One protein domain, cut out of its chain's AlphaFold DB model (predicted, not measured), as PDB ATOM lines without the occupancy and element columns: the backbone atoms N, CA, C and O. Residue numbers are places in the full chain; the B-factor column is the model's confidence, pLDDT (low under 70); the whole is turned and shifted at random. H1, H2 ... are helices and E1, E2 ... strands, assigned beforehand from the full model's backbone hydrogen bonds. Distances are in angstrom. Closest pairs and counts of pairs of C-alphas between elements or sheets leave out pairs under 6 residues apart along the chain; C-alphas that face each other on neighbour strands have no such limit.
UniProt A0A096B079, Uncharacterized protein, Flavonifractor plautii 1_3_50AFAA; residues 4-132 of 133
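This is residues 4 to 132 of the 133 residues of an uncharacterized protein of Flavonifractor plautii 1_3_50AFAA (UniProt A0A096B079). Two strongly twisted three-stranded sheets lie partly face to face as a sandwich, with H1 packed along one side where it reaches the edge strands E3 and E4. From this body a long link leads to H2, which sticks out alone at one end of the longest axis. The printed part has 129 residues with six named strands and two named helices, in the order E1, E2, E3, H1, E4, E5, E6, H2; the class is mixed, helices and strands. The sheets, E1 - E2 - E4 and E3 - E5 - E6, are all antiparallel. The whole is a rod, only just loose and close to extended, with a radius of gyration of the C-alphas of 20.7 A and spans of 73 by 33 by 24 A.

E1, residues 10 to 19, and E2, residues 22 to 31, form an antiparallel hairpin, with N 15 and O 26 at 2.9 A. E3, residues 37 to 46, bends by 64 degrees at residue 40, and its residues 37 to 38 pair with residues 63 to 64. H1, residues 50 to 59, is on the sheet E1 E2 E4, making two layers, a helix over a sheet; it lies over E4, residues 69 to 75, at a height of 9.3 A over the sheet. The closest C-alphas of H1 and E4 are those of Phe 52 and Phe 74, 5.6 A; those of H1 and E3 are Val 59 and Ile 39, 7.0 A. E4 is the antiparallel neighbour of E2, with N 27 and O 72 at 2.9 A. E5, residues 83 to 93, is the antiparallel neighbour of E3, with N 43 and O 88 at 2.8 A. E5 and E6, residues 96 to 106, form a hairpin, with N 87 and O 102 at 2.8 A. The facing parts of the two sheets are 11.0 A centre to centre, and their strands stand at 28 degrees. H2, residues 118 to 130, is on neither sheet and apart from H1. Every O i to N i+4 pair is within hydrogen-bond range in H2, but 4 of 6 in H1.

E1 begins at C-alpha 10, (148.384, 110.050, 143.981). E2 is 28.4 A long, E5 31.6 A and E6 31.2 A. H2 spans 18.1 A and ends at C-alpha 130, (98.496, 128.703, 120.416).

The farthest C-alphas, those of Lys 95 and Leu 132, are 73.2 A apart. The printed part has no cut. The link E6 to H2 is long, and residues 117 to 132 stand free. The body without them spans 53 by 26 by 21 A. Mean pLDDT of the printed part is 83.7; residues 4 to 6, 108 to 122, 124 and 132 are under 70.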
ATOM      1  N   ASN A   4     159.580 118.617 148.464       60.97
ATOM      2  CA  ASN A   4     158.114 118.663 148.546       60.97
ATOM      3  C   ASN A   4     157.432 119.280 147.317       60.97
ATOM      4  O   ASN A   4     156.256 119.032 147.086       60.97
ATOM      5  N   SER A   5     158.149 120.066 146.510       60.91
ATOM      6  CA  SER A   5     157.572 120.764 145.353       60.91
ATOM      7  C   SER A   5     157.509 119.886 144.092       60.91
ATOM      8  O   SER A   5     156.807 120.211 143.143       60.91
ATOM      9  N   THR A   6     158.212 118.745 144.086       69.12
ATOM     10  CA  THR A   6     158.243 117.794 142.954       69.12
ATOM     11  C   THR A   6     157.713 116.412 143.288       69.12
ATOM     12  O   THR A   6     157.797 115.505 142.459       69.12
ATOM     13  N   ARG A   7     157.157 116.223 144.484       80.62
ATOM     14  CA  ARG A   7     156.615 114.930 144.880       80.62
ATOM     15  C   ARG A   7     155.372 114.609 144.027       80.62
ATOM     16  O   ARG A   7     154.492 115.467 143.908       80.62
ATOM     17  N   PRO A   8     155.274 113.406 143.435       84.81
ATOM     18  CA  PRO A   8     154.007 112.934 142.889       84.81
ATOM     19  C   PRO A   8     153.016 112.730 144.037       84.81
ATOM     20  O   PRO A   8     153.401 112.275 145.116       84.81
ATOM     21  N   TYR A   9     151.745 113.040 143.819       90.25
ATOM     22  CA  TYR A   9     150.735 112.900 144.863       90.25
ATOM     23  C   TYR A   9     149.510 112.207 144.291       90.25
ATOM     24  O   TYR A   9     148.627 112.847 143.722       90.25
ATOM     25  N   ILE A  10     149.516 110.878 144.384       92.12
ATOM     26  CA  ILE A  10     148.384 110.050 143.981       92.12
ATOM     27  C   ILE A  10     147.351 110.100 145.096       92.12
ATOM     28  O   ILE A  10     147.667 109.793 146.241       92.12
ATOM     29  N   VAL A  11     146.133 110.494 144.749       92.38
ATOM     30  CA  VAL A  11     144.999 110.560 145.665       92.38
ATOM     31  C   VAL A  11     143.849 109.784 145.054       92.38
ATOM     32  O   VAL A  11     143.583 109.888 143.852       92.38
ATOM     33  N   ILE A  12     143.174 109.015 145.902       93.81
ATOM     34  CA  ILE A  12     141.956 108.296 145.556       93.81
ATOM     35  C   ILE A  12     140.784 109.069 146.148       93.81
ATOM     36  O   ILE A  12     140.735 109.306 147.354       93.81
ATOM     37  N   THR A  13     139.859 109.485 145.295       92.50
ATOM     38  CA  THR A  13     138.666 110.235 145.683       92.50
ATOM     39  C   THR A  13     137.408 109.539 145.189       92.50
ATOM     40  O   THR A  13     137.434 108.701 144.290       92.50
ATOM     41  N   TYR A  14     136.285 109.908 145.791       90.62
ATOM     42  CA  TYR A  14     134.960 109.455 145.402       90.62
ATOM     43  C   TYR A  14     134.222 110.597 144.697       90.62
ATOM     44  O   TYR A  14     134.116 111.696 145.243       90.62
ATOM     45  N   GLU A  15     133.719 110.340 143.489       89.50
ATOM     46  CA  GLU A  15     132.924 111.292 142.713       89.50
ATOM     47  C   GLU A  15     131.536 110.719 142.400       89.50
ATOM     48  O   GLU A  15     131.360 109.535 142.105       89.50
ATOM     49  N   ARG A  16     130.530 111.597 142.443       86.31
ATOM     50  CA  ARG A  16     129.143 111.300 142.079       86.31
ATOM     51  C   ARG A  16     128.772 112.118 140.856       86.31
ATOM     52  O   ARG A  16     128.954 113.334 140.851       86.31
ATOM     53  N   VAL A  17     128.196 111.460 139.862       86.06
ATOM     54  CA  VAL A  17     127.688 112.096 138.647       86.06
ATOM     55  C   VAL A  17     126.189 111.847 138.577       86.06
ATOM     56  O   VAL A  17     125.744 110.702 138.566       86.06
ATOM     57  N   ILE A  18     125.408 112.926 138.554       83.69
ATOM     58  CA  ILE A  18     123.963 112.849 138.334       83.69
ATOM     59  C   ILE A  18     123.747 112.588 136.845       83.69
ATOM     60  O   ILE A  18     124.232 113.347 136.006       83.69
ATOM     61  N   ILE A  19     123.039 111.511 136.530       81.00
ATOM     62  CA  ILE A  19     122.678 111.119 135.166       81.00
ATOM     63  C   ILE A  19     121.153 111.158 135.017       81.00
ATOM     64  O   ILE A  19     120.446 111.093 136.031       81.00
ATOM     65  N   PRO A  20     120.614 111.251 133.788       71.50
ATOM     66  CA  PRO A  20     119.186 111.059 133.566       71.50
ATOM     67  C   PRO A  20     118.750 109.737 134.216       71.50
ATOM     68  O   PRO A  20     119.338 108.690 133.955       71.50
ATOM     69  N   HIS A  21     117.779 109.813 135.129       70.75
ATOM     70  CA  HIS A  21     117.243 108.694 135.922       70.75
ATOM     71  C   HIS A  21     118.137 108.100 137.028       70.75
ATOM     72  O   HIS A  21     117.802 107.041 137.561       70.75
ATOM     73  N   GLY A  22     119.226 108.752 137.455       76.62
ATOM     74  CA  GLY A  22     119.959 108.245 138.619       76.62
ATOM     75  C   GLY A  22     121.275 108.932 138.966       76.62
ATOM     76  O   GLY A  22     121.537 110.085 138.627       76.62
ATOM     77  N   ILE A  23     122.117 108.190 139.686       85.50
ATOM     78  CA  ILE A  23     123.464 108.608 140.085       85.50
ATOM     79  C   ILE A  23     124.433 107.508 139.684       85.50
ATOM     80  O   ILE A  23     124.256 106.353 140.075       85.50
ATOM     81  N   ALA A  24     125.476 107.885 138.954       87.69
ATOM     82  CA  ALA A  24     126.644 107.055 138.729       87.69
ATOM     83  C   ALA A  24     127.746 107.445 139.719       87.69
ATOM     84  O   ALA A  24     128.048 108.628 139.913       87.69
ATOM     85  N   ARG A  25     128.334 106.443 140.361       89.75
ATOM     86  CA  ARG A  25     129.387 106.595 141.361       89.75
ATOM     87  C   ARG A  25     130.712 106.140 140.781       89.75
ATOM     88  O   ARG A  25     130.776 105.083 140.156       89.75
ATOM     89  N   TYR A  26     131.757 106.923 141.011       91.44
ATOM     90  CA  TYR A  26     133.092 106.654 140.497       91.44
ATOM     91  C   TYR A  26     134.137 106.763 141.598       91.44
ATOM     92  O   TYR A  26     134.091 107.670 142.432       91.44
ATOM     93  N   ILE A  27     135.118 105.869 141.544       92.81
ATOM     94  CA  ILE A  27     136.390 106.050 142.234       92.81
ATOM     95  C   ILE A  27     137.358 106.692 141.252       92.81
ATOM     96  O   ILE A  27     137.553 106.213 140.131       92.81
ATOM     97  N   VAL A  28     137.958 107.795 141.676       93.44
ATOM     98  CA  VAL A  28     138.881 108.576 140.867       93.44
ATOM     99  C   VAL A  28     140.268 108.450 141.458       93.44
ATOM    100  O   VAL A  28     140.492 108.786 142.614       93.44
ATOM    101  N   VAL A  29     141.210 107.981 140.648       94.00
ATOM    102  CA  VAL A  29     142.630 107.944 141.000       94.00
ATOM    103  C   VAL A  29     143.310 109.064 140.233       94.00
ATOM    104  O   VAL A  29     143.359 109.032 139.000       94.00
ATOM    105  N   LYS A  30     143.803 110.081 140.938       94.12
ATOM    106  CA  LYS A  30     144.374 111.277 140.312       94.12
ATOM    107  C   LYS A  30     145.741 111.612 140.881       94.12
ATOM    108  O   LYS A  30     145.955 111.546 142.087       94.12
ATOM    109  N   ASN A  31     146.647 112.030 140.001       93.88
ATOM    110  CA  ASN A  31     147.918 112.616 140.401       93.88
ATOM    111  C   ASN A  31     147.791 114.141 140.513       93.88
ATOM    112  O   ASN A  31     147.667 114.845 139.511       93.88
ATOM    113  N   TYR A  32     147.825 114.647 141.740       90.31
ATOM    114  CA  TYR A  32     147.848 116.077 142.062       90.31
ATOM    115  C   TYR A  32     149.272 116.638 142.184       90.31
ATOM    116  O   TYR A  32     149.448 117.841 142.371       90.31
ATOM    117  N   GLY A  33     150.289 115.779 142.100       87.88
ATOM    118  CA  GLY A  33     151.686 116.186 142.130       87.88
ATOM    119  C   GLY A  33     152.163 116.782 140.804       87.88
ATOM    120  O   GLY A  33     151.502 116.690 139.771       87.88
ATOM    121  N   GLN A  34     153.356 117.372 140.842       85.81
ATOM    122  CA  GLN A  34     153.998 118.014 139.684       85.81
ATOM    123  C   GLN A  34     154.831 117.044 138.830       85.81
ATOM    124  O   GLN A  34     155.352 117.417 137.784       85.81
ATOM    125  N   THR A  35     154.972 115.791 139.263       89.50
ATOM    126  CA  THR A  35     155.729 114.749 138.555       89.50
ATOM    127  C   THR A  35     154.870 113.517 138.331       89.50
ATOM    128  O   THR A  35     153.941 113.246 139.091       89.50
ATOM    129  N   GLY A  36     155.155 112.781 137.257       90.94
ATOM    130  CA  GLY A  36     154.461 111.534 136.966       90.94
ATOM    131  C   GLY A  36     154.898 110.409 137.903       90.94
ATOM    132  O   GLY A  36     156.063 110.349 138.301       90.94
ATOM    133  N   ALA A  37     153.973 109.514 138.231       92.94
ATOM    134  CA  ALA A  37     154.251 108.341 139.051       92.94
ATOM    135  C   ALA A  37     153.624 107.086 138.460       92.94
ATOM    136  O   ALA A  37     152.551 107.129 137.855       92.94
ATOM    137  N   LYS A  38     154.299 105.957 138.664       93.94
ATOM    138  CA  LYS A  38     153.795 104.635 138.310       93.94
ATOM    139  C   LYS A  38     153.247 103.960 139.557       93.94
ATOM    140  O   LYS A  38     153.962 103.850 140.548       93.94
ATOM    141  N   ILE A  39     152.007 103.492 139.504       93.38
ATOM    142  CA  ILE A  39     151.427 102.673 140.569       93.38
ATOM    143  C   ILE A  39     152.043 101.279 140.465       93.38
ATOM    144  O   ILE A  39     151.955 100.635 139.420       93.38
ATOM    145  N   THR A  40     152.696 100.816 141.526       91.88
ATOM    146  CA  THR A  40     153.370  99.510 141.556       91.88
ATOM    147  C   THR A  40     152.474  98.433 142.138       91.88
ATOM    148  O   THR A  40     152.439  97.320 141.626       91.88
ATOM    149  N   SER A  41     151.709  98.763 143.173       91.19
ATOM    150  CA  SER A  41     150.775  97.841 143.813       91.19
ATOM    151  C   SER A  41     149.551  98.601 144.301       91.19
ATOM    152  O   SER A  41     149.627  99.774 144.670       91.19
ATOM    153  N   MET A  42     148.403  97.935 144.262       90.88
ATOM    154  CA  MET A  42     147.161  98.474 144.789       90.88
ATOM    155  C   MET A  42     146.313  97.323 145.314       90.88
ATOM    156  O   MET A  42     146.154  96.307 144.642       90.88
ATOM    157  N   SER A  43     145.806  97.487 146.528       90.44
ATOM    158  CA  SER A  43     144.958  96.524 147.217       90.44
ATOM    159  C   SER A  43     143.758  97.236 147.819       90.44
ATOM    160  O   SER A  43     143.863  98.373 148.294       90.44
ATOM    161  N   LEU A  44     142.636  96.534 147.812       91.88
ATOM    162  CA  LEU A  44     141.337  97.010 148.245       91.88
ATOM    163  C   LEU A  44     140.831  96.110 149.371       91.88
ATOM    164  O   LEU A  44     141.075  94.905 149.352       91.88
ATOM    165  N   SER A  45     140.100  96.671 150.326       90.88
ATOM    166  CA  SER A  45     139.344  95.888 151.309       90.88
ATOM    167  C   SER A  45     138.108  96.654 151.776       90.88
ATOM    168  O   SER A  45     138.168  97.880 151.879       90.88
ATOM    169  N   GLY A  46     137.023  95.946 152.091       89.31
ATOM    170  CA  GLY A  46     135.761  96.532 152.553       89.31
ATOM    171  C   GLY A  46     134.577  96.153 151.666       89.31
ATOM    172  O   GLY A  46     134.591  95.094 151.037       89.31
ATOM    173  N   ASP A  47     133.569  97.024 151.618       85.56
ATOM    174  CA  ASP A  47     132.336  96.812 150.853       85.56
ATOM    175  C   ASP A  47     132.572  97.122 149.366       85.56
ATOM    176  O   ASP A  47     132.438  98.263 148.918       85.56
ATOM    177  N   ILE A  48     133.007  96.115 148.603       86.12
ATOM    178  CA  ILE A  48     133.459  96.286 147.219       86.12
ATOM    179  C   ILE A  48     132.644  95.394 146.269       86.12
ATOM    180  O   ILE A  48     132.590  94.182 146.474       86.12
ATOM    181  N   PRO A  49     132.049  95.954 145.201       86.12
ATOM    182  CA  PRO A  49     131.446  95.165 144.130       86.12
ATOM    183  C   PRO A  49     132.500  94.384 143.326       86.12
ATOM    184  O   PRO A  49     133.525  94.943 142.937       86.12
ATOM    185  N   GLU A  50     132.220  93.123 142.991       84.88
ATOM    186  CA  GLU A  50     133.134  92.243 142.230       84.88
ATOM    187  C   GLU A  50     133.523  92.827 140.855       84.88
ATOM    188  O   GLU A  50     134.681  92.779 140.426       84.88
ATOM    189  N   GLU A  51     132.562  93.457 140.173       85.94
ATOM    190  CA  GLU A  51     132.793  94.133 138.893       85.94
ATOM    191  C   GLU A  51     133.807  95.278 139.024       85.94
ATOM    192  O   GLU A  51     134.661  95.467 138.149       85.94
ATOM    193  N   PHE A  52     133.739  96.025 140.131       88.94
ATOM    194  CA  PHE A  52     134.675  97.106 140.414       88.94
ATOM    195  C   PHE A  52     136.068  96.553 140.703       88.94
ATOM    196  O   PHE A  52     137.036  97.054 140.135       88.94
ATOM    197  N   GLU A  53     136.186  95.509 141.525       88.19
ATOM    198  CA  GLU A  53     137.476  94.886 141.843       88.19
ATOM    199  C   GLU A  53     138.207  94.430 140.571       88.19
ATOM    200  O   GLU A  53     139.388  94.738 140.368       88.19
ATOM    201  N   THR A  54     137.475  93.801 139.649       86.50
ATOM    202  CA  THR A  54     138.022  93.358 138.362       86.50
ATOM    203  C   THR A  54     138.530  94.532 137.523       86.50
ATOM    204  O   THR A  54     139.638  94.472 136.981       86.50
ATOM    205  N   GLN A  55     137.762  95.620 137.416       86.81
ATOM    206  CA  GLN A  55     138.189  96.814 136.675       86.81
ATOM    207  C   GLN A  55     139.389  97.494 137.335       86.81
ATOM    208  O   GLN A  55     140.333  97.901 136.650       86.81
ATOM    209  N   PHE A  56     139.359  97.597 138.660       87.38
ATOM    210  CA  PHE A  56     140.343  98.325 139.439       87.38
ATOM    211  C   PHE A  56     141.675  97.582 139.533       87.38
ATOM    212  O   PHE A  56     142.710  98.230 139.611       87.38
ATOM    213  N   SER A  57     141.698  96.251 139.410       85.06
ATOM    214  CA  SER A  57     142.943  95.461 139.347       85.06
ATOM    215  C   SER A  57     143.940  95.967 138.287       85.06
ATOM    216  O   SER A  57     145.156  95.903 138.474       85.06
ATOM    217  N   ARG A  58     143.429  96.558 137.197       85.06
ATOM    218  CA  ARG A  58     144.217  97.096 136.074       85.06
ATOM    219  C   ARG A  58     144.952  98.396 136.397       85.06
ATOM    220  O   ARG A  58     145.773  98.845 135.600       85.06
ATOM    221  N   VAL A  59     144.661  99.017 137.539       88.00
ATOM    222  CA  VAL A  59     145.345 100.233 137.990       88.00
ATOM    223  C   VAL A  59     146.795  99.952 138.398       88.00
ATOM    224  O   VAL A  59     147.653 100.830 138.284       88.00
ATOM    225  N   SER A  60     147.096  98.728 138.851       88.62
ATOM    226  CA  SER A  60     148.465  98.317 139.150       88.62
ATOM    227  C   SER A  60     149.263  98.255 137.849       88.62
ATOM    228  O   SER A  60     148.855  97.638 136.868       88.62
ATOM    229  N   GLY A  61     150.395  98.951 137.818       88.12
ATOM    230  CA  GLY A  61     151.213  99.135 136.624       88.12
ATOM    231  C   GLY A  61     150.884 100.394 135.820       88.12
ATOM    232  O   GLY A  61     151.678 100.753 134.946       88.12
ATOM    233  N   ALA A  62     149.785 101.094 136.123       91.19
ATOM    234  CA  ALA A  62     149.419 102.323 135.428       91.19
ATOM    235  C   ALA A  62     150.385 103.471 135.759       91.19
ATOM    236  O   ALA A  62     150.801 103.661 136.905       91.19
ATOM    237  N   PHE A  63     150.716 104.266 134.742       92.81
ATOM    238  CA  PHE A  63     151.465 105.507 134.901       92.81
ATOM    239  C   PHE A  63     150.514 106.702 134.846       92.81
ATOM    240  O   PHE A  63     149.722 106.831 133.914       92.81
ATOM    241  N   LEU A  64     150.614 107.577 135.841       92.38
ATOM    242  CA  LEU A  64     149.825 108.795 135.963       92.38
ATOM    243  C   LEU A  64     150.743 110.004 135.824       92.38
ATOM    244  O   LEU A  64     151.521 110.316 136.732       92.38
ATOM    245  N   ALA A  65     150.624 110.710 134.702       92.06
ATOM    246  CA  ALA A  65     151.253 112.009 134.510       92.06
ATOM    247  C   ALA A  65     150.651 113.069 135.463       92.06
ATOM    248  O   ALA A  65     149.561 112.864 136.008       92.06
ATOM    249  N   PRO A  66     151.326 114.213 135.679       91.81
ATOM    250  CA  PRO A  66     150.775 115.316 136.465       91.81
ATOM    251  C   PRO A  66     149.381 115.725 135.979       91.81
ATOM    252  O   PRO A  66     149.149 115.844 134.778       91.81
ATOM    253  N   SER A  67     148.453 115.957 136.908       89.56
ATOM    254  CA  SER A  67     147.040 116.291 136.644       89.56
ATOM    255  C   SER A  67     146.207 115.208 135.944       89.56
ATOM    256  O   SER A  67     145.000 115.399 135.773       89.56
ATOM    257  N   GLN A  68     146.796 114.065 135.581       93.19
ATOM    258  CA  GLN A  68     146.066 112.958 134.973       93.19
ATOM    259  C   GLN A  68     145.175 112.269 136.011       93.19
ATOM    260  O   GLN A  68     145.565 112.084 137.168       93.19
ATOM    261  N   ARG A  69     143.974 111.877 135.577       93.50
ATOM    262  CA  ARG A  69     143.014 111.108 136.373       93.50
ATOM    263  C   ARG A  69     142.533 109.871 135.628       93.50
ATOM    264  O   ARG A  69     142.363 109.913 134.411       93.50
ATOM    265  N   LEU A  70     142.277 108.810 136.378       92.50
ATOM    266  CA  LEU A  70     141.606 107.593 135.932       92.50
ATOM    267  C   LEU A  70     140.283 107.482 136.686       92.50
ATOM    268  O   LEU A  70     140.249 107.697 137.897       92.50
ATOM    269  N   LEU A  71     139.205 107.188 135.963       92.50
ATOM    270  CA  LEU A  71     137.867 107.028 136.525       92.50
ATOM    271  C   LEU A  71     137.473 105.560 136.424       92.50
ATOM    272  O   LEU A  71     137.533 104.982 135.340       92.50
ATOM    273  N   TYR A  72     137.035 104.994 137.541       92.31
ATOM    274  CA  TYR A  72     136.554 103.621 137.629       92.31
ATOM    275  C   TYR A  72     135.112 103.631 138.106       92.31
ATOM    276  O   TYR A  72     134.797 104.260 139.119       92.31
ATOM    277  N   TYR A  73     134.236 102.971 137.354       90.25
ATOM    278  CA  TYR A  73     132.824 102.898 137.694       90.25
ATOM    279  C   TYR A  73     132.638 102.013 138.921       90.25
ATOM    280  O   TYR A  73     132.996 100.840 138.897       90.25
ATOM    281  N   PHE A  74     132.092 102.589 139.987       89.31
ATOM    282  CA  PHE A  74     131.870 101.899 141.251       89.31
ATOM    283  C   PHE A  74     130.455 101.319 141.354       89.31
ATOM    284  O   PHE A  74     130.269 100.262 141.942       89.31
ATOM    285  N   GLY A  75     129.451 101.990 140.781       87.19
ATOM    286  CA  GLY A  75     128.077 101.491 140.794       87.19
ATOM    287  C   GLY A  75     127.003 102.572 140.686       87.19
ATOM    288  O   GLY A  75     127.286 103.770 140.591       87.19
ATOM    289  N   GLY A  76     125.743 102.135 140.716       82.88
ATOM    290  CA  GLY A  76     124.559 102.995 140.802       82.88
ATOM    291  C   GLY A  76     124.247 103.431 142.236       82.88
ATOM    292  O   GLY A  76     125.058 103.237 143.135       82.88
ATOM    293  N   ILE A  77     123.068 104.005 142.471       80.56
ATOM    294  CA  ILE A  77     122.595 104.455 143.796       80.56
ATOM    295  C   ILE A  77     122.651 103.305 144.825       80.56
ATOM    296  O   ILE A  77     122.066 102.252 144.602       80.56
ATOM    297  N   ASN A  78     123.288 103.533 145.982       77.88
ATOM    298  CA  ASN A  78     123.194 102.660 147.161       77.88
ATOM    299  C   ASN A  78     122.125 103.171 148.157       77.88
ATOM    300  O   ASN A  78     122.294 104.213 148.790       77.88
ATOM    301  N   LEU A  79     121.013 102.446 148.297       73.75
ATOM    302  CA  LEU A  79     119.923 102.781 149.232       73.75
ATOM    303  C   LEU A  79     120.129 102.221 150.653       73.75
ATOM    304  O   LEU A  79     119.313 102.480 151.535       73.75
ATOM    305  N   GLY A  80     121.181 101.430 150.861       77.69
ATOM    306  CA  GLY A  80     121.508 100.788 152.127       77.69
ATOM    307  C   GLY A  80     122.459 101.608 152.999       77.69
ATOM    308  O   GLY A  80     122.480 102.840 152.981       77.69
ATOM    309  N   SER A  81     123.240 100.897 153.809       81.50
ATOM    310  CA  SER A  81     124.237 101.490 154.699       81.50
ATOM    311  C   SER A  81     125.408 102.110 153.916       81.50
ATOM    312  O   SER A  81     125.698 101.661 152.805       81.50
ATOM    313  N   PRO A  82     126.100 103.121 154.483       84.56
ATOM    314  CA  PRO A  82     127.318 103.664 153.888       84.56
ATOM    315  C   PRO A  82     128.365 102.571 153.670       84.56
ATOM    316  O   PRO A  82     128.689 101.847 154.612       84.56
ATOM    317  N   GLU A  83     128.912 102.489 152.460       89.25
ATOM    318  CA  GLU A  83     129.986 101.547 152.130       89.25
ATOM    319  C   GLU A  83     131.323 102.112 152.604       89.25
ATOM    320  O   GLU A  83     131.628 103.293 152.379       89.25
ATOM    321  N   LYS A  84     132.135 101.281 153.256       90.56
ATOM    322  CA  LYS A  84     133.488 101.664 153.672       90.56
ATOM    323  C   LYS A  84     134.514 100.879 152.885       90.56
ATOM    324  O   LYS A  84     134.471  99.652 152.846       90.56
ATOM    325  N   ILE A  85     135.459 101.598 152.289       92.56
ATOM    326  CA  ILE A  85     136.504 101.003 151.463       92.56
ATOM    327  C   ILE A  85     137.851 101.559 151.875       92.56
ATOM    328  O   ILE A  85     138.069 102.772 151.916       92.56
ATOM    329  N   LEU A  86     138.772 100.646 152.138       93.75
ATOM    330  CA  LEU A  86     140.160 100.944 152.409       93.75
ATOM    331  C   LEU A  86     140.987 100.629 151.165       93.75
ATOM    332  O   LEU A  86     141.018  99.497 150.682       93.75
ATOM    333  N   PHE A  87     141.692 101.641 150.680       93.50
ATOM    334  CA  PHE A  87     142.638 101.541 149.584       93.50
ATOM    335  C   PHE A  87     144.048 101.594 150.157       93.50
ATOM    336  O   PHE A  87     144.410 102.563 150.822       93.50
ATOM    337  N   SER A  88     144.863 100.585 149.874       93.62
ATOM    338  CA  SER A  88     146.299 100.612 150.173       93.62
ATOM    339  C   SER A  88     147.076 100.502 148.875       93.62
ATOM    340  O   SER A  88     146.822  99.601 148.077       93.62
ATOM    341  N   TYR A  89     147.990 101.433 148.632       93.50
ATOM    342  CA  TYR A  89     148.678 101.517 147.350       93.50
ATOM    343  C   TYR A  89     150.104 102.014 147.480       93.50
ATOM    344  O   TYR A  89     150.448 102.809 148.357       93.50
ATOM    345  N   GLU A  90     150.933 101.537 146.563       93.62
ATOM    346  CA  GLU A  90     152.322 101.944 146.436       93.62
ATOM    347  C   GLU A  90     152.552 102.493 145.033       93.62
ATOM    348  O   GLU A  90     152.024 101.987 144.038       93.62
ATOM    349  N   TYR A  91     153.333 103.561 144.958       93.50
ATOM    350  CA  TYR A  91     153.699 104.191 143.701       93.50
ATOM    351  C   TYR A  91     155.139 104.674 143.745       93.50
ATOM    352  O   TYR A  91     155.686 104.998 144.802       93.50
ATOM    353  N   GLU A  92     155.759 104.742 142.577       92.38
ATOM    354  CA  GLU A  92     157.138 105.173 142.428       92.38
ATOM    355  C   GLU A  92     157.269 106.316 141.425       92.38
ATOM    356  O   GLU A  92     156.555 106.391 140.421       92.38
ATOM    357  N   ALA A  93     158.212 107.212 141.704       89.25
ATOM    358  CA  ALA A  93     158.676 108.211 140.752       89.25
ATOM    359  C   ALA A  93     160.202 108.214 140.741       89.25
ATOM    360  O   ALA A  93     160.866 108.517 141.740       89.25
ATOM    361  N   GLY A  94     160.768 107.842 139.594       85.06
ATOM    362  CA  GLY A  94     162.205 107.642 139.452       85.06
ATOM    363  C   GLY A  94     162.705 106.543 140.393       85.06
ATOM    364  O   GLY A  94     162.365 105.381 140.223       85.06
ATOM    365  N   LYS A  95     163.530 106.910 141.381       83.69
ATOM    366  CA  LYS A  95     164.140 105.968 142.342       83.69
ATOM    367  C   LYS A  95     163.410 105.883 143.687       83.69
ATOM    368  O   LYS A  95     163.819 105.104 144.543       83.69
ATOM    369  N   LYS A  96     162.389 106.715 143.911       88.25
ATOM    370  CA  LYS A  96     161.680 106.795 145.194       88.25
ATOM    371  C   LYS A  96     160.374 106.028 145.130       88.25
ATOM    372  O   LYS A  96     159.663 106.115 144.133       88.25
ATOM    373  N   LYS A  97     160.065 105.338 146.224       91.19
ATOM    374  CA  LYS A  97     158.820 104.604 146.431       91.19
ATOM    375  C   LYS A  97     158.037 105.251 147.559       91.19
ATOM    376  O   LYS A  97     158.620 105.684 148.552       91.19
ATOM    377  N   TYR A  98     156.732 105.301 147.386       91.19
ATOM    378  CA  TYR A  98     155.782 105.864 148.326       91.19
ATOM    379  C   TYR A  98     154.705 104.828 148.598       91.19
ATOM    380  O   TYR A  98     154.343 104.062 147.704       91.19
ATOM    381  N   LYS A  99     154.203 104.820 149.828       92.81
ATOM    382  CA  LYS A  99     153.120 103.955 150.274       92.81
ATOM    383  C   LYS A  99     152.094 104.814 150.974       92.81
ATOM    384  O   LYS A  99     152.457 105.599 151.845       92.81
ATOM    385  N   GLU A 100     150.845 104.663 150.580       91.31
ATOM    386  CA  GLU A 100     149.736 105.432 151.120       91.31
ATOM    387  C   GLU A 100     148.562 104.496 151.402       91.31
ATOM    388  O   GLU A 100     148.359 103.475 150.732       91.31
ATOM    389  N   THR A 101     147.781 104.870 152.407       92.56
ATOM    390  CA  THR A 101     146.531 104.206 152.755       92.56
ATOM    391  C   THR A 101     145.448 105.267 152.849       92.56
ATOM    392  O   THR A 101     145.630 106.306 153.481       92.56
ATOM    393  N   THR A 102     144.323 105.033 152.188       92.19
ATOM    394  CA  THR A 102     143.195 105.962 152.143       92.19
ATOM    395  C   THR A 102     141.917 105.196 152.439       92.19
ATOM    396  O   THR A 102     141.581 104.251 151.733       92.19
ATOM    397  N   GLU A 103     141.205 105.607 153.482       92.56
ATOM    398  CA  GLU A 103     139.871 105.101 153.794       92.56
ATOM    399  C   GLU A 103     138.828 106.065 153.228       92.56
ATOM    400  O   GLU A 103     138.872 107.268 153.489       92.56
ATOM    401  N   LEU A 104     137.891 105.538 152.444       91.00
ATOM    402  CA  LEU A 104     136.755 106.280 151.918       91.00
ATOM    403  C   LEU A 104     135.464 105.690 152.481       91.00
ATOM    404  O   LEU A 104     135.211 104.493 152.374       91.00
ATOM    405  N   THR A 105     134.626 106.554 153.050       88.88
ATOM    406  CA  THR A 105     133.234 106.223 153.371       88.88
ATOM    407  C   THR A 105     132.344 106.795 152.275       88.88
ATOM    408  O   THR A 105     132.205 108.015 152.146       88.88
ATOM    409  N   LEU A 106     131.750 105.921 151.469       86.12
ATOM    410  CA  LEU A 106     130.872 106.301 150.374       86.12
ATOM    411  C   LEU A 106     129.468 106.534 150.915       86.12
ATOM    412  O   LEU A 106     128.679 105.616 151.129       86.12
ATOM    413  N   ILE A 107     129.155 107.808 151.124       79.94
ATOM    414  CA  ILE A 107     127.799 108.243 151.427       79.94
ATOM    415  C   ILE A 107     127.075 108.602 150.136       79.94
ATOM    416  O   ILE A 107     127.592 109.306 149.263       79.94
ATOM    417  N   ASN A 108     125.844 108.120 150.018       67.75
ATOM    418  CA  ASN A 108     125.043 108.383 148.836       67.75
ATOM    419  C   ASN A 108     124.473 109.814 148.832       67.75
ATOM    420  O   ASN A 108     124.252 110.378 147.768       67.75
ATOM    421  N   GLY A 109     124.334 110.437 150.013       61.75
ATOM    422  CA  GLY A 109     123.811 111.797 150.186       61.75
ATOM    423  C   GLY A 109     122.381 111.970 149.657       61.75
ATOM    424  O   GLY A 109     121.778 111.043 149.127       61.75
ATOM    425  N   ALA A 110     121.818 113.172 149.783       57.62
ATOM    426  CA  ALA A 110     120.566 113.496 149.102       57.62
ATOM    427  C   ALA A 110     120.821 113.677 147.592       57.62
ATOM    428  O   ALA A 110     121.871 114.192 147.184       57.62
ATOM    429  N   SER A 111     119.867 113.271 146.757       56.16
ATOM    430  CA  SER A 111     119.823 113.649 145.343       56.16
ATOM    431  C   SER A 111     118.427 114.114 144.982       56.16
ATOM    432  O   SER A 111     117.460 113.392 145.219       56.16
ATOM    433  N   SER A 112     118.337 115.285 144.367       54.22
ATOM    434  CA  SER A 112     117.099 115.773 143.779       54.22
ATOM    435  C   SER A 112     117.141 115.466 142.292       54.22
ATOM    436  O   SER A 112     117.923 116.066 141.554       54.22
ATOM    437  N   THR A 113     116.329 114.516 141.846       56.38
ATOM    438  CA  THR A 113     116.034 114.380 140.423       56.38
ATOM    439  C   THR A 113     114.969 115.412 140.081       56.38
ATOM    440  O   THR A 113     113.972 115.559 140.790       56.38
ATOM    441  N   ARG A 114     115.185 116.184 139.012       55.59
ATOM    442  CA  ARG A 114     114.093 116.974 138.447       55.59
ATOM    443  C   ARG A 114     113.170 115.961 137.770       55.59
ATOM    444  O   ARG A 114     113.674 115.216 136.929       55.59
ATOM    445  N   PRO A 115     111.886 115.866 138.146       56.72
ATOM    446  CA  PRO A 115     110.976 115.012 137.405       56.72
ATOM    447  C   PRO A 115     110.975 115.499 135.956       56.72
ATOM    448  O   PRO A 115     110.810 116.696 135.704       56.72
ATOM    449  N   GLU A 116     111.213 114.590 135.014       60.28
ATOM    450  CA  GLU A 116     110.832 114.827 133.628       60.28
ATOM    451  C   GLU A 116     109.308 114.901 133.638       60.28
ATOM    452  O   GLU A 116     108.630 113.880 133.723       60.28
ATOM    453  N   SER A 117     108.747 116.111 133.707       60.78
ATOM    454  CA  SER A 117     107.310 116.248 133.529       60.78
ATOM    455  C   SER A 117     107.041 116.256 132.032       60.78
ATOM    456  O   SER A 117     107.448 117.174 131.319       60.78
ATOM    457  N   ASP A 118     106.304 115.250 131.561       60.16
ATOM    458  CA  ASP A 118     105.673 115.287 130.236       60.16
ATOM    459  C   ASP A 118     104.872 116.581 130.051       60.16
ATOM    460  O   ASP A 118     104.716 117.082 128.943       60.16
ATOM    461  N   ASP A 119     104.400 117.167 131.152       62.22
ATOM    462  CA  ASP A 119     103.699 118.440 131.162       62.22
ATOM    463  C   ASP A 119     104.569 119.601 130.669       62.22
ATOM    464  O   ASP A 119     104.057 120.466 129.970       62.22
ATOM    465  N   ALA A 120     105.883 119.618 130.928       61.12
ATOM    466  CA  ALA A 120     106.763 120.652 130.378       61.12
ATOM    467  C   ALA A 120     106.817 120.597 128.841       61.12
ATOM    468  O   ALA A 120     106.838 121.639 128.187       61.12
ATOM    469  N   ILE A 121     106.779 119.389 128.267       65.50
ATOM    470  CA  ILE A 121     106.708 119.180 126.815       65.50
ATOM    471  C   ILE A 121     105.307 119.536 126.300       65.50
ATOM    472  O   ILE A 121     105.195 120.223 125.288       65.50
ATOM    473  N   LYS A 122     104.237 119.146 127.010       67.81
ATOM    474  CA  LYS A 122     102.854 119.504 126.650       67.81
ATOM    475  C   LYS A 122     102.634 121.015 126.634       67.81
ATOM    476  O   LYS A 122     102.076 121.509 125.664       67.81
ATOM    477  N   TYR A 123     103.101 121.750 127.646       71.81
ATOM    478  CA  TYR A 123     102.964 123.208 127.696       71.81
ATOM    479  C   TYR A 123     103.790 123.902 126.611       71.81
ATOM    480  O   TYR A 123     103.324 124.875 126.029       71.81
ATOM    481  N   ALA A 124     104.982 123.387 126.292       69.69
ATOM    482  CA  ALA A 124     105.777 123.912 125.183       69.69
ATOM    483  C   ALA A 124     105.093 123.679 123.825       69.69
ATOM    484  O   ALA A 124     105.040 124.585 122.997       69.69
ATOM    485  N   LEU A 125     104.533 122.486 123.599       76.31
ATOM    486  CA  LEU A 125     103.769 122.175 122.388       76.31
ATOM    487  C   LEU A 125     102.474 122.990 122.304       76.31
ATOM    488  O   LEU A 125     102.105 123.433 121.219       76.31
ATOM    489  N   GLN A 126     101.810 123.214 123.438       77.25
ATOM    490  CA  GLN A 126     100.603 124.026 123.524       77.25
ATOM    491  C   GLN A 126     100.893 125.503 123.224       77.25
ATOM    492  O   GLN A 126     100.195 126.072 122.397       77.25
ATOM    493  N   ASP A 127     101.949 126.102 123.789       72.94
ATOM    494  CA  ASP A 127     102.344 127.495 123.492       72.94
ATOM    495  C   ASP A 127     102.741 127.667 122.014       72.94
ATOM    496  O   ASP A 127     102.409 128.668 121.384       72.94
ATOM    497  N   ILE A 128     103.398 126.667 121.409       81.00
ATOM    498  CA  ILE A 128     103.683 126.678 119.964       81.00
ATOM    499  C   ILE A 128     102.384 126.616 119.151       81.00
ATOM    500  O   ILE A 128     102.231 127.377 118.197       81.00
ATOM    501  N   ALA A 129     101.450 125.732 119.513       80.88
ATOM    502  CA  ALA A 129     100.171 125.600 118.822       80.88
ATOM    503  C   ALA A 129      99.305 126.865 118.958       80.88
ATOM    504  O   ALA A 129      98.735 127.312 117.968       80.88
ATOM    505  N   GLU A 130      99.252 127.472 120.144       78.25
ATOM    506  CA  GLU A 130      98.496 128.703 120.416       78.25
ATOM    507  C   GLU A 130      99.071 129.930 119.694       78.25
ATOM    508  O   GLU A 130      98.326 130.855 119.395       78.25
ATOM    509  N   ARG A 131     100.370 129.944 119.363       74.12
ATOM    510  CA  ARG A 131     101.004 131.029 118.584       74.12
ATOM    511  C   ARG A 131     100.932 130.847 117.066       74.12
ATOM    512  O   ARG A 131     101.338 131.750 116.337       74.12
ATOM    513  N   LEU A 132     100.499 129.679 116.592       65.62
ATOM    514  CA  LEU A 132     100.371 129.355 115.166       65.62
ATOM    515  C   LEU A 132      98.937 129.530 114.630       65.62
ATOM    516  O   LEU A 132      98.721 129.324 113.434       65.62
TER     517      LEU A 132